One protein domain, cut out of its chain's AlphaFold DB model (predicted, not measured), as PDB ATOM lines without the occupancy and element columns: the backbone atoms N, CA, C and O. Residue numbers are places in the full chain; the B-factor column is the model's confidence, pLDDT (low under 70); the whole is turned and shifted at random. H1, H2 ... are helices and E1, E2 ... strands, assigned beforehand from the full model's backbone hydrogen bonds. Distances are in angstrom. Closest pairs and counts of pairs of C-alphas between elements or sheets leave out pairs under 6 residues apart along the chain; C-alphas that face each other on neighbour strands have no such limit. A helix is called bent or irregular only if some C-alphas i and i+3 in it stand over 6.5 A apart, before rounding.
ATOM      1  N   PHE A 179     298.510 384.195 218.954       97.69
ATOM      2  CA  PHE A 179     298.611 383.941 217.515       97.69
ATOM      3  C   PHE A 179     297.806 384.984 216.743       97.69
ATOM      4  O   PHE A 179     296.781 385.475 217.222       97.69
ATOM      5  N   ILE A 180     298.262 385.312 215.537       96.81
ATOM      6  CA  ILE A 180     297.515 386.148 214.603       96.81
ATOM      7  C   ILE A 180     296.638 385.219 213.777       96.81
ATOM      8  O   ILE A 180     297.138 384.400 213.011       96.81
ATOM      9  N   LEU A 181     295.326 385.349 213.912       93.31
ATOM     10  CA  LEU A 181     294.385 384.742 212.984       93.31
ATOM     11  C   LEU A 181     293.664 385.882 212.296       93.31
ATOM     12  O   LEU A 181     293.202 386.806 212.965       93.31
ATOM     13  N   ASP A 182     293.521 385.793 210.975       85.31
ATOM     14  CA  ASP A 182     292.439 386.523 210.321       85.31
ATOM     15  C   ASP A 182     292.561 388.064 210.482       85.31
ATOM     16  O   ASP A 182     291.579 388.798 210.588       85.31
ATOM     17  N   GLY A 183     293.810 388.553 210.541       89.50
ATOM     18  CA  GLY A 183     294.179 389.959 210.750       89.50
ATOM     19  C   GLY A 183     294.231 390.430 212.213       89.50
ATOM     20  O   GLY A 183     294.649 391.557 212.463       89.50
ATOM     21  N   THR A 184     293.844 389.598 213.186       91.75
ATOM     22  CA  THR A 184     293.766 389.955 214.615       91.75
ATOM     23  C   THR A 184     294.619 389.039 215.496       91.75
ATOM     24  O   THR A 184     294.613 387.819 215.353       91.75
ATOM     25  N   GLU A 185     295.328 389.626 216.462       95.38
ATOM     26  CA  GLU A 185     296.028 388.879 217.511       95.38
ATOM     27  C   GLU A 185     295.044 388.376 218.587       95.38
ATOM     28  O   GLU A 185     294.282 389.148 219.178       95.38
ATOM     29  N   TYR A 186     295.095 387.077 218.887       96.75
ATOM     30  CA  TYR A 186     294.332 386.438 219.957       96.75
ATOM     31  C   TYR A 186     295.277 385.785 220.969       96.75
ATOM     32  O   TYR A 186     296.024 384.870 220.640       96.75
ATOM     33  N   ARG A 187     295.195 386.213 222.237       96.88
ATOM     34  CA  ARG A 187     296.068 385.756 223.343       96.88
ATOM     35  C   ARG A 187     295.999 384.249 223.632       96.88
ATOM     36  O   ARG A 187     296.921 383.698 224.226       96.88
ATOM     37  N   SER A 188     294.891 383.596 223.281       97.94
ATOM     38  CA  SER A 188     294.718 382.139 223.333       97.94
ATOM     39  C   SER A 188     293.544 381.699 222.453       97.94
ATOM     40  O   SER A 188     292.719 382.524 222.050       97.94
ATOM     41  N   ILE A 189     293.409 380.387 222.229       98.06
ATOM     42  CA  ILE A 189     292.302 379.790 221.459       98.06
ATOM     43  C   ILE A 189     290.937 380.175 222.044       98.06
ATOM     44  O   ILE A 189     290.030 380.508 221.289       98.06
ATOM     45  N   GLU A 190     290.794 380.203 223.375       97.69
ATOM     46  CA  GLU A 190     289.550 380.634 224.033       97.69
ATOM     47  C   GLU A 190     289.136 382.060 223.615       97.69
ATOM     48  O   GLU A 190     287.948 382.310 223.420       97.69
ATOM     49  N   HIS A 191     290.084 382.985 223.401       97.81
ATOM     50  CA  HIS A 191     289.761 384.339 222.936       97.81
ATOM     51  C   HIS A 191     289.167 384.306 221.519       97.81
ATOM     52  O   HIS A 191     288.124 384.910 221.286       97.81
ATOM     53  N   TYR A 192     289.776 383.566 220.589       97.69
ATOM     54  CA  TYR A 192     289.245 383.412 219.228       97.69
ATOM     55  C   TYR A 192     287.881 382.703 219.218       97.69
ATOM     56  O   TYR A 192     286.941 383.149 218.556       97.69
ATOM     57  N   TYR A 193     287.739 381.635 220.004       97.94
ATOM     58  CA  TYR A 193     286.510 380.854 220.134       97.94
ATOM     59  C   TYR A 193     285.345 381.685 220.699       97.94
ATOM     60  O   TYR A 193     284.253 381.683 220.129       97.94
ATOM     61  N   GLN A 194     285.567 382.453 221.771       97.81
ATOM     62  CA  GLN A 194     284.533 383.320 222.349       97.81
ATOM     63  C   GLN A 194     284.244 384.553 221.471       97.81
ATOM     64  O   GLN A 194     283.090 384.978 221.385       97.81
ATOM     65  N   ALA A 195     285.242 385.087 220.754       96.81
ATOM     66  CA  ALA A 195     285.034 386.141 219.758       96.81
ATOM     67  C   ALA A 195     284.113 385.665 218.623       96.81
ATOM     68  O   ALA A 195     283.115 386.322 218.334       96.81
ATOM     69  N   ASN A 196     284.381 384.490 218.043       97.06
ATOM     70  CA  ASN A 196     283.525 383.895 217.014       97.06
ATOM     71  C   ASN A 196     282.123 383.564 217.545       97.06
ATOM     72  O   ASN A 196     281.125 383.806 216.865       97.06
ATOM     73  N   LYS A 197     282.018 383.088 218.792       97.19
ATOM     74  CA  LYS A 197     280.725 382.850 219.446       97.19
ATOM     75  C   LYS A 197     279.873 384.118 219.534       97.19
ATOM     76  O   LYS A 197     278.681 384.071 219.229       97.19
ATOM     77  N   LEU A 198     280.469 385.248 219.918       96.62
ATOM     78  CA  LEU A 198     279.780 386.540 219.922       96.62
ATOM     79  C   LEU A 198     279.493 387.053 218.510       96.62
ATOM     80  O   LEU A 198     278.387 387.525 218.271       96.62
ATOM     81  N   TYR A 199     280.421 386.908 217.565       95.25
ATOM     82  CA  TYR A 199     280.206 387.310 216.174       95.25
ATOM     83  C   TYR A 199     278.958 386.643 215.575       95.25
ATOM     84  O   TYR A 199     278.078 387.325 215.053       95.25
ATOM     85  N   MET A 200     278.828 385.322 215.732       95.50
ATOM     86  CA  MET A 200     277.735 384.548 215.131       95.50
ATOM     87  C   MET A 200     276.390 384.681 215.864       95.50
ATOM     88  O   MET A 200     275.344 384.591 215.224       95.50
ATOM     89  N   LEU A 201     276.389 384.882 217.189       95.94
ATOM     90  CA  LEU A 201     275.154 384.973 217.986       95.94
ATOM     91  C   LEU A 201     274.702 386.416 218.273       95.94
ATOM     92  O   LEU A 201     273.516 386.643 218.510       95.94
ATOM     93  N   ALA A 202     275.603 387.395 218.263       93.75
ATOM     94  CA  ALA A 202     275.327 388.776 218.668       93.75
ATOM     95  C   ALA A 202     275.707 389.813 217.592       93.75
ATOM     96  O   ALA A 202     274.991 390.801 217.421       93.75
ATOM     97  N   GLY A 203     276.804 389.587 216.865       90.00
ATOM     98  CA  GLY A 203     277.336 390.485 215.837       90.00
ATOM     99  C   GLY A 203     278.755 390.985 216.129       90.00
ATOM    100  O   GLY A 203     279.274 390.867 217.240       90.00
ATOM    101  N   GLU A 204     279.382 391.556 215.105       87.50
ATOM    102  CA  GLU A 204     280.776 392.025 215.083       87.50
ATOM    103  C   GLU A 204     281.119 393.048 216.172       87.50
ATOM    104  O   GLU A 204     282.148 392.937 216.841       87.50
ATOM    105  N   GLN A 205     280.208 393.984 216.440       85.31
ATOM    106  CA  GLN A 205     280.370 395.013 217.466       85.31
ATOM    107  C   GLN A 205     280.582 394.446 218.885       85.31
ATOM    108  O   GLN A 205     281.029 395.164 219.777       85.31
ATOM    109  N   TYR A 206     280.277 393.161 219.097       86.00
ATOM    110  CA  TYR A 206     280.474 392.457 220.362       86.00
ATOM    111  C   TYR A 206     281.725 391.564 220.386       86.00
ATOM    112  O   TYR A 206     282.287 391.344 221.458       86.00
ATOM    113  N   SER A 207     282.196 391.055 219.241       90.25
ATOM    114  CA  SER A 207     283.383 390.186 219.187       90.25
ATOM    115  C   SER A 207     284.691 390.970 219.363       90.25
ATOM    116  O   SER A 207     285.601 390.496 220.047       90.25
ATOM    117  N   ALA A 208     284.761 392.197 218.835       85.25
ATOM    118  CA  ALA A 208     285.961 393.044 218.811       85.25
ATOM    119  C   ALA A 208     286.517 393.465 220.195       85.25
ATOM    120  O   ALA A 208     287.631 393.986 220.290       85.25
ATOM    121  N   HIS A 209     285.769 393.254 221.286       87.62
ATOM    122  CA  HIS A 209     286.268 393.474 222.650       87.62
ATOM    123  C   HIS A 209     287.027 392.260 223.218       87.62
ATOM    124  O   HIS A 209     287.873 392.427 224.096       87.62
ATOM    125  N   ILE A 210     286.770 391.040 222.727       93.50
ATOM    126  CA  ILE A 210     287.281 389.804 223.346       93.50
ATOM    127  C   ILE A 210     288.810 389.710 223.303       93.50
ATOM    128  O   ILE A 210     289.408 389.362 224.318       93.50
ATOM    129  N   SER A 211     289.458 390.063 222.188       90.31
ATOM    130  CA  SER A 211     290.929 390.031 222.052       90.31
ATOM    131  C   SER A 211     291.661 390.950 223.045       90.31
ATOM    132  O   SER A 211     292.827 390.721 223.368       90.31
ATOM    133  N   LYS A 212     290.964 391.964 223.581       89.69
ATOM    134  CA  LYS A 212     291.496 392.954 224.533       89.69
ATOM    135  C   LYS A 212     291.401 392.496 225.994       89.69
ATOM    136  O   LYS A 212     292.020 393.107 226.864       89.69
ATOM    137  N   ILE A 213     290.653 391.429 226.282       94.12
ATOM    138  CA  ILE A 213     290.543 390.853 227.628       94.12
ATOM    139  C   ILE A 213     291.884 390.176 227.990       94.12
ATOM    140  O   ILE A 213     292.365 389.358 227.215       94.12
ATOM    141  N   PRO A 214     292.510 390.451 229.155       91.12
ATOM    142  CA  PRO A 214     293.825 389.868 229.462       91.12
ATOM    143  C   PRO A 214     293.822 388.378 229.838       91.12
ATOM    144  O   PRO A 214     294.871 387.740 229.772       91.12
ATOM    145  N   ASN A 215     292.687 387.837 230.301       93.19
ATOM    146  CA  ASN A 215     292.587 386.504 230.901       93.19
ATOM    147  C   ASN A 215     291.575 385.618 230.137       93.19
ATOM    148  O   ASN A 215     290.386 385.961 230.125       93.19
ATOM    149  N   PRO A 216     291.993 384.453 229.599       94.00
ATOM    150  CA  PRO A 216     291.128 383.505 228.890       94.00
ATOM    151  C   PRO A 216     289.806 383.194 229.608       94.00
ATOM    152  O   PRO A 216     288.735 383.308 229.013       94.00
ATOM    153  N   GLY A 217     289.843 382.901 230.914       90.94
ATOM    154  CA  GLY A 217     288.647 382.545 231.688       90.94
ATOM    155  C   GLY A 217     287.631 383.686 231.830       90.94
ATOM    156  O   GLY A 217     286.437 383.439 232.022       90.94
ATOM    157  N   MET A 218     288.073 384.939 231.683       94.69
ATOM    158  CA  MET A 218     287.186 386.105 231.702       94.69
ATOM    159  C   MET A 218     286.420 386.275 230.387       94.69
ATOM    160  O   MET A 218     285.281 386.736 230.429       94.69
ATOM    161  N   THR A 219     286.966 385.836 229.245       96.12
ATOM    162  CA  THR A 219     286.260 385.879 227.947       96.12
ATOM    163  C   THR A 219     284.992 385.018 227.966       96.12
ATOM    164  O   THR A 219     283.925 385.477 227.557       96.12
ATOM    165  N   LYS A 220     285.072 383.808 228.543       93.12
ATOM    166  CA  LYS A 220     283.950 382.873 228.740       93.12
ATOM    167  C   LYS A 220     282.868 383.455 229.649       93.12
ATOM    168  O   LYS A 220     281.677 383.343 229.353       93.12
ATOM    169  N   LYS A 221     283.276 384.117 230.741       93.56
ATOM    170  CA  LYS A 221     282.362 384.794 231.674       93.56
ATOM    171  C   LYS A 221     281.657 385.979 231.007       93.56
ATOM    172  O   LYS A 221     280.429 386.032 231.032       93.56
ATOM    173  N   TYR A 222     282.419 386.876 230.379       94.88
ATOM    174  CA  TYR A 222     281.905 388.047 229.664       94.88
ATOM    175  C   TYR A 222     280.934 387.638 228.550       94.88
ATOM    176  O   TYR A 222     279.812 388.129 228.505       94.88
ATOM    177  N   THR A 223     281.314 386.659 227.725       96.25
ATOM    178  CA  THR A 223     280.483 386.150 226.622       96.25
ATOM    179  C   THR A 223     279.160 385.578 227.117       96.25
ATOM    180  O   THR A 223     278.118 385.904 226.556       96.25
ATOM    181  N   LYS A 224     279.155 384.796 228.210       94.50
ATOM    182  CA  LYS A 224     277.895 384.334 228.813       94.50
ATOM    183  C   LYS A 224     277.048 385.501 229.332       94.50
ATOM    184  O   LYS A 224     275.856 385.544 229.059       94.50
ATOM    185  N   GLN A 225     277.638 386.458 230.050       94.94
ATOM    186  CA  GLN A 225     276.894 387.623 230.550       94.94
ATOM    187  C   GLN A 225     276.278 388.443 229.404       94.94
ATOM    188  O   GLN A 225     275.118 388.840 229.497       94.94
ATOM    189  N   LEU A 226     277.021 388.638 228.313       94.88
ATOM    190  CA  LEU A 226     276.583 389.414 227.160       94.88
ATOM    191  C   LEU A 226     275.471 388.708 226.369       94.88
ATOM    192  O   LEU A 226     274.432 389.320 226.129       94.88
ATOM    193  N   LEU A 227     275.633 387.417 226.047       96.00
ATOM    194  CA  LEU A 227     274.602 386.608 225.372       96.00
ATOM    195  C   LEU A 227     273.289 386.567 226.168       96.00
ATOM    196  O   LEU A 227     272.220 386.774 225.597       96.00
ATOM    197  N   ASN A 228     273.373 386.396 227.491       94.50
ATOM    198  CA  ASN A 228     272.213 386.478 228.376       94.50
ATOM    199  C   ASN A 228     271.569 387.878 228.347       94.50
ATOM    200  O   ASN A 228     270.345 387.981 228.328       94.50
ATOM    201  N   SER A 229     272.363 388.958 228.324       94.62
ATOM    202  CA  SER A 229     271.838 390.335 228.327       94.62
ATOM    203  C   SER A 229     271.096 390.726 227.042       94.62
ATOM    204  O   SER A 229     270.177 391.538 227.103       94.62
ATOM    205  N   ILE A 230     271.437 390.113 225.900       94.06
ATOM    206  CA  ILE A 230     270.709 390.271 224.628       94.06
ATOM    207  C   ILE A 230     269.603 389.216 224.423       94.06
ATOM    208  O   ILE A 230     269.040 389.125 223.335       94.06
ATOM    209  N   GLY A 231     269.294 388.409 225.445       94.38
ATOM    210  CA  GLY A 231     268.189 387.448 225.420       94.38
ATOM    211  C   GLY A 231     268.419 386.179 224.594       94.38
ATOM    212  O   GLY A 231     267.438 385.545 224.210       94.38
ATOM    213  N   ARG A 232     269.671 385.784 224.311       95.81
ATOM    214  CA  ARG A 232     269.941 384.502 223.634       95.81
ATOM    215  C   ARG A 232     269.629 383.318 224.540       95.81
ATOM    216  O   ARG A 232     270.009 383.292 225.709       95.81
ATOM    217  N   THR A 233     268.960 382.332 223.963       95.19
ATOM    218  CA  THR A 233     268.544 381.098 224.628       95.19
ATOM    219  C   THR A 233     269.680 380.079 224.697       95.19
ATOM    220  O   THR A 233     270.547 380.024 223.819       95.19
ATOM    221  N   ASP A 234     269.644 379.194 225.699       93.50
ATOM    222  CA  ASP A 234     270.571 378.057 225.765       93.50
ATOM    223  C   ASP A 234     270.418 377.119 224.543       93.50
ATOM    224  O   ASP A 234     271.392 376.505 224.116       93.50
ATOM    225  N   GLN A 235     269.232 377.069 223.914       96.06
ATOM    226  CA  GLN A 235     268.985 376.310 222.679       96.06
ATOM    227  C   GLN A 235     269.773 376.863 221.480       96.06
ATOM    228  O   GLN A 235     270.446 376.099 220.793       96.06
ATOM    229  N   GLU A 236     269.754 378.181 221.244       95.50
ATOM    230  CA  GLU A 236     270.583 378.816 220.203       95.50
ATOM    231  C   GLU A 236     272.080 378.617 220.474       95.50
ATOM    232  O   GLU A 236     272.869 378.411 219.548       95.50
ATOM    233  N   ILE A 237     272.474 378.662 221.749       96.19
ATOM    234  CA  ILE A 237     273.864 378.508 222.180       96.19
ATOM    235  C   ILE A 237     274.374 377.076 221.956       96.19
ATOM    236  O   ILE A 237     275.500 376.907 221.481       96.19
ATOM    237  N   GLU A 238     273.575 376.055 222.272       95.19
ATOM    238  CA  GLU A 238     273.935 374.651 222.048       95.19
ATOM    239  C   GLU A 238     273.816 374.247 220.565       95.19
ATOM    240  O   GLU A 238     274.650 373.482 220.084       95.19
ATOM    241  N   ALA A 239     272.878 374.823 219.803       96.00
ATOM    242  CA  ALA A 239     272.816 374.649 218.347       96.00
ATOM    243  C   ALA A 239     274.052 375.243 217.646       96.00
ATOM    244  O   ALA A 239     274.678 374.584 216.818       96.00
ATOM    245  N   TRP A 240     274.472 376.460 218.024       97.00
ATOM    246  CA  TRP A 240     275.737 377.038 217.552       97.00
ATOM    247  C   TRP A 240     276.938 376.164 217.937       97.00
ATOM    248  O   TRP A 240     277.838 375.953 217.125       97.00
ATOM    249  N   LYS A 241     276.950 375.630 219.164       95.75
ATOM    250  CA  LYS A 241     278.033 374.778 219.666       95.75
ATOM    251  C   LYS A 241     278.168 373.516 218.819       95.75
ATOM    252  O   LYS A 241     279.250 373.310 218.278       95.75
ATOM    253  N   LYS A 242     277.110 372.717 218.654       93.81
ATOM    254  CA  LYS A 242     277.160 371.501 217.822       93.81
ATOM    255  C   LYS A 242     277.638 371.806 216.402       93.81
ATOM    256  O   LYS A 242     278.579 371.185 215.921       93.81
ATOM    257  N   LYS A 243     277.047 372.822 215.770       95.88
ATOM    258  CA  LYS A 243     277.253 373.105 214.348       95.88
ATOM    259  C   LYS A 243     278.573 373.809 213.998       95.88
ATOM    260  O   LYS A 243     279.043 373.684 212.872       95.88
ATOM    261  N   HIS A 244     279.146 374.600 214.908       96.31
ATOM    262  CA  HIS A 244     280.267 375.491 214.573       96.31
ATOM    263  C   HIS A 244     281.482 375.389 215.502       96.31
ATOM    264  O   HIS A 244     282.581 375.759 215.085       96.31
ATOM    265  N   SER A 245     281.341 374.892 216.737       96.44
ATOM    266  CA  SER A 245     282.445 374.953 217.710       96.44
ATOM    267  C   SER A 245     283.697 374.195 217.277       96.44
ATOM    268  O   SER A 245     284.801 374.715 217.430       96.44
ATOM    269  N   LEU A 246     283.533 372.986 216.737       97.75
ATOM    270  CA  LEU A 246     284.648 372.086 216.455       97.75
ATOM    271  C   LEU A 246     285.478 372.587 215.267       97.75
ATOM    272  O   LEU A 246     286.701 372.613 215.366       97.75
ATOM    273  N   ALA A 247     284.837 373.117 214.219       97.50
ATOM    274  CA  ALA A 247     285.518 373.797 213.113       97.50
ATOM    275  C   ALA A 247     286.327 375.019 213.596       97.50
ATOM    276  O   ALA A 247     287.522 375.130 213.320       97.50
ATOM    277  N   ILE A 248     285.701 375.903 214.387       97.69
ATOM    278  CA  ILE A 248     286.343 377.106 214.955       97.69
ATOM    279  C   ILE A 248     287.564 376.727 215.808       97.69
ATOM    280  O   ILE A 248     288.609 377.374 215.719       97.69
ATOM    281  N   LEU A 249     287.455 375.666 216.615       98.25
ATOM    282  CA  LEU A 249     288.562 375.151 217.418       98.25
ATOM    283  C   LEU A 249     289.663 374.517 216.556       98.25
ATOM    284  O   LEU A 249     290.828 374.817 216.792       98.25
ATOM    285  N   LYS A 250     289.328 373.705 215.545       98.31
ATOM    286  CA  LYS A 250     290.289 373.029 214.646       98.31
ATOM    287  C   LYS A 250     291.188 374.031 213.917       98.31
ATOM    288  O   LYS A 250     292.410 373.881 213.942       98.31
ATOM    289  N   VAL A 251     290.610 375.113 213.388       97.69
ATOM    290  CA  VAL A 251     291.365 376.207 212.747       97.69
ATOM    291  C   VAL A 251     292.256 376.948 213.757       97.69
ATOM    292  O   VAL A 251     293.450 377.126 213.511       97.69
ATOM    293  N   ALA A 252     291.721 377.333 214.921       98.12
ATOM    294  CA  ALA A 252     292.472 378.078 215.939       98.12
ATOM    295  C   ALA A 252     293.617 377.270 216.575       98.12
ATOM    296  O   ALA A 252     294.698 377.803 216.829       98.12
ATOM    297  N   ILE A 253     293.391 375.976 216.813       98.62
ATOM    298  CA  ILE A 253     294.392 375.039 217.323       98.62
ATOM    299  C   ILE A 253     295.515 374.886 216.293       98.62
ATOM    300  O   ILE A 253     296.677 375.081 216.649       98.62
ATOM    301  N   LYS A 254     295.191 374.652 215.011       98.38
ATOM    302  CA  LYS A 254     296.200 374.594 213.941       98.38
ATOM    303  C   LYS A 254     297.030 375.878 213.864       98.38
ATOM    304  O   LYS A 254     298.254 375.800 213.841       98.38
ATOM    305  N   GLN A 255     296.398 377.051 213.908       98.12
ATOM    306  CA  GLN A 255     297.105 378.336 213.824       98.12
ATOM    307  C   GLN A 255     298.015 378.613 215.031       98.12
ATOM    308  O   GLN A 255     299.165 379.009 214.839       98.12
ATOM    309  N   LYS A 256     297.573 378.305 216.260       98.12
ATOM    310  CA  LYS A 256     298.438 378.341 217.454       98.12
ATOM    311  C   LYS A 256     299.691 377.482 217.263       98.12
ATOM    312  O   LYS A 256     300.794 377.953 217.524       98.12
ATOM    313  N   PHE A 257     299.535 376.234 216.821       98.50
ATOM    314  CA  PHE A 257     300.662 375.308 216.699       98.50
ATOM    315  C   PHE A 257     301.578 375.618 215.509       98.50
ATOM    316  O   PHE A 257     302.787 375.465 215.648       98.50
ATOM    317  N   LEU A 258     301.062 376.119 214.382       97.25
ATOM    318  CA  LEU A 258     301.898 376.562 213.257       97.25
ATOM    319  C   LEU A 258     302.748 377.799 213.595       97.25
ATOM    320  O   LEU A 258     303.896 377.882 213.169       97.25
ATOM    321  N   GLN A 259     302.213 378.745 214.373       98.19
ATOM    322  CA  GLN A 259     302.914 379.996 214.697       98.19
ATOM    323  C   GLN A 259     303.889 379.860 215.881       98.19
ATOM    324  O   GLN A 259     304.829 380.644 215.998       98.19
ATOM    325  N   HIS A 260     303.723 378.845 216.736       98.12
ATOM    326  CA  HIS A 260     304.588 378.596 217.895       98.12
ATOM    327  C   HIS A 260     305.430 377.335 217.709       98.12
ATOM    328  O   HIS A 260     305.066 376.272 218.210       98.12
TER     329      HIS A 260
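What this domain is: This is residues 179 to 260 of the 358 residues of the protein "NADAR domain-containing protein" of Diploscapter pachys (UniProt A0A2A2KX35). A small hairpin, E1 and E2, sits at one end of a helical body. H1 runs through its middle, with H3 side by side, short H2 packed on it, and the long bent H4 passing on the side away from H2. The 82 printed residues hold two named antiparallel strands, then four named helices: mostly helix. The whole is compact, with a radius of gyration of the C-alphas of 12.3 A and spans of 38 by 25 by 20 A.

How they stand to each other: Start at the hairpin of E1, residues 179 to 181, and E2, residues 184 to 186; N 181 and O 184, 2.9 A apart, are within hydrogen-bond range. Next find the hub, H1, residues 189 to 201. It touches H3, residues 216 to 229, the same way at a shallow tilt of 12 degrees; the closest C-alphas are those of Glu 190 and Pro 216, 5.9 A. With residues 194 to 199 alone it touches H2, residues 204 to 207, closest at C-alphas 195 and 207, 4.4 A. H4, residues 234 to 259, is one helix by its hydrogen bonds but bent: C-alphas 243 and 246 are 7.8 A apart, and its arms, H4a to 243 and H4b from 246, stand at a steep tilt of 59 degrees. H1 touches H4b, closest at C-alphas 189 and 252, 5.8 A, and H4a with residues 197 to 201 alone. Every O i to N i+4 pair is within hydrogen-bond range in H1, H4a and H4b, and 9 of 10 in H3; H2 is too short for one.

Where its parts are: Find C-alpha 179 at (298.611, 383.941, 217.515), where E1 begins. H1 spans 18.2 A, H3 20.5 A; H4b, 20.0 A, ends at C-alpha 259, (302.914, 379.996, 214.697).

The domain as a whole: The farthest C-alphas, of Gly 231 and His 260, are 38.2 A apart. The printed part has no cut, no link is long, and no printed residue is under 70 in pLDDT.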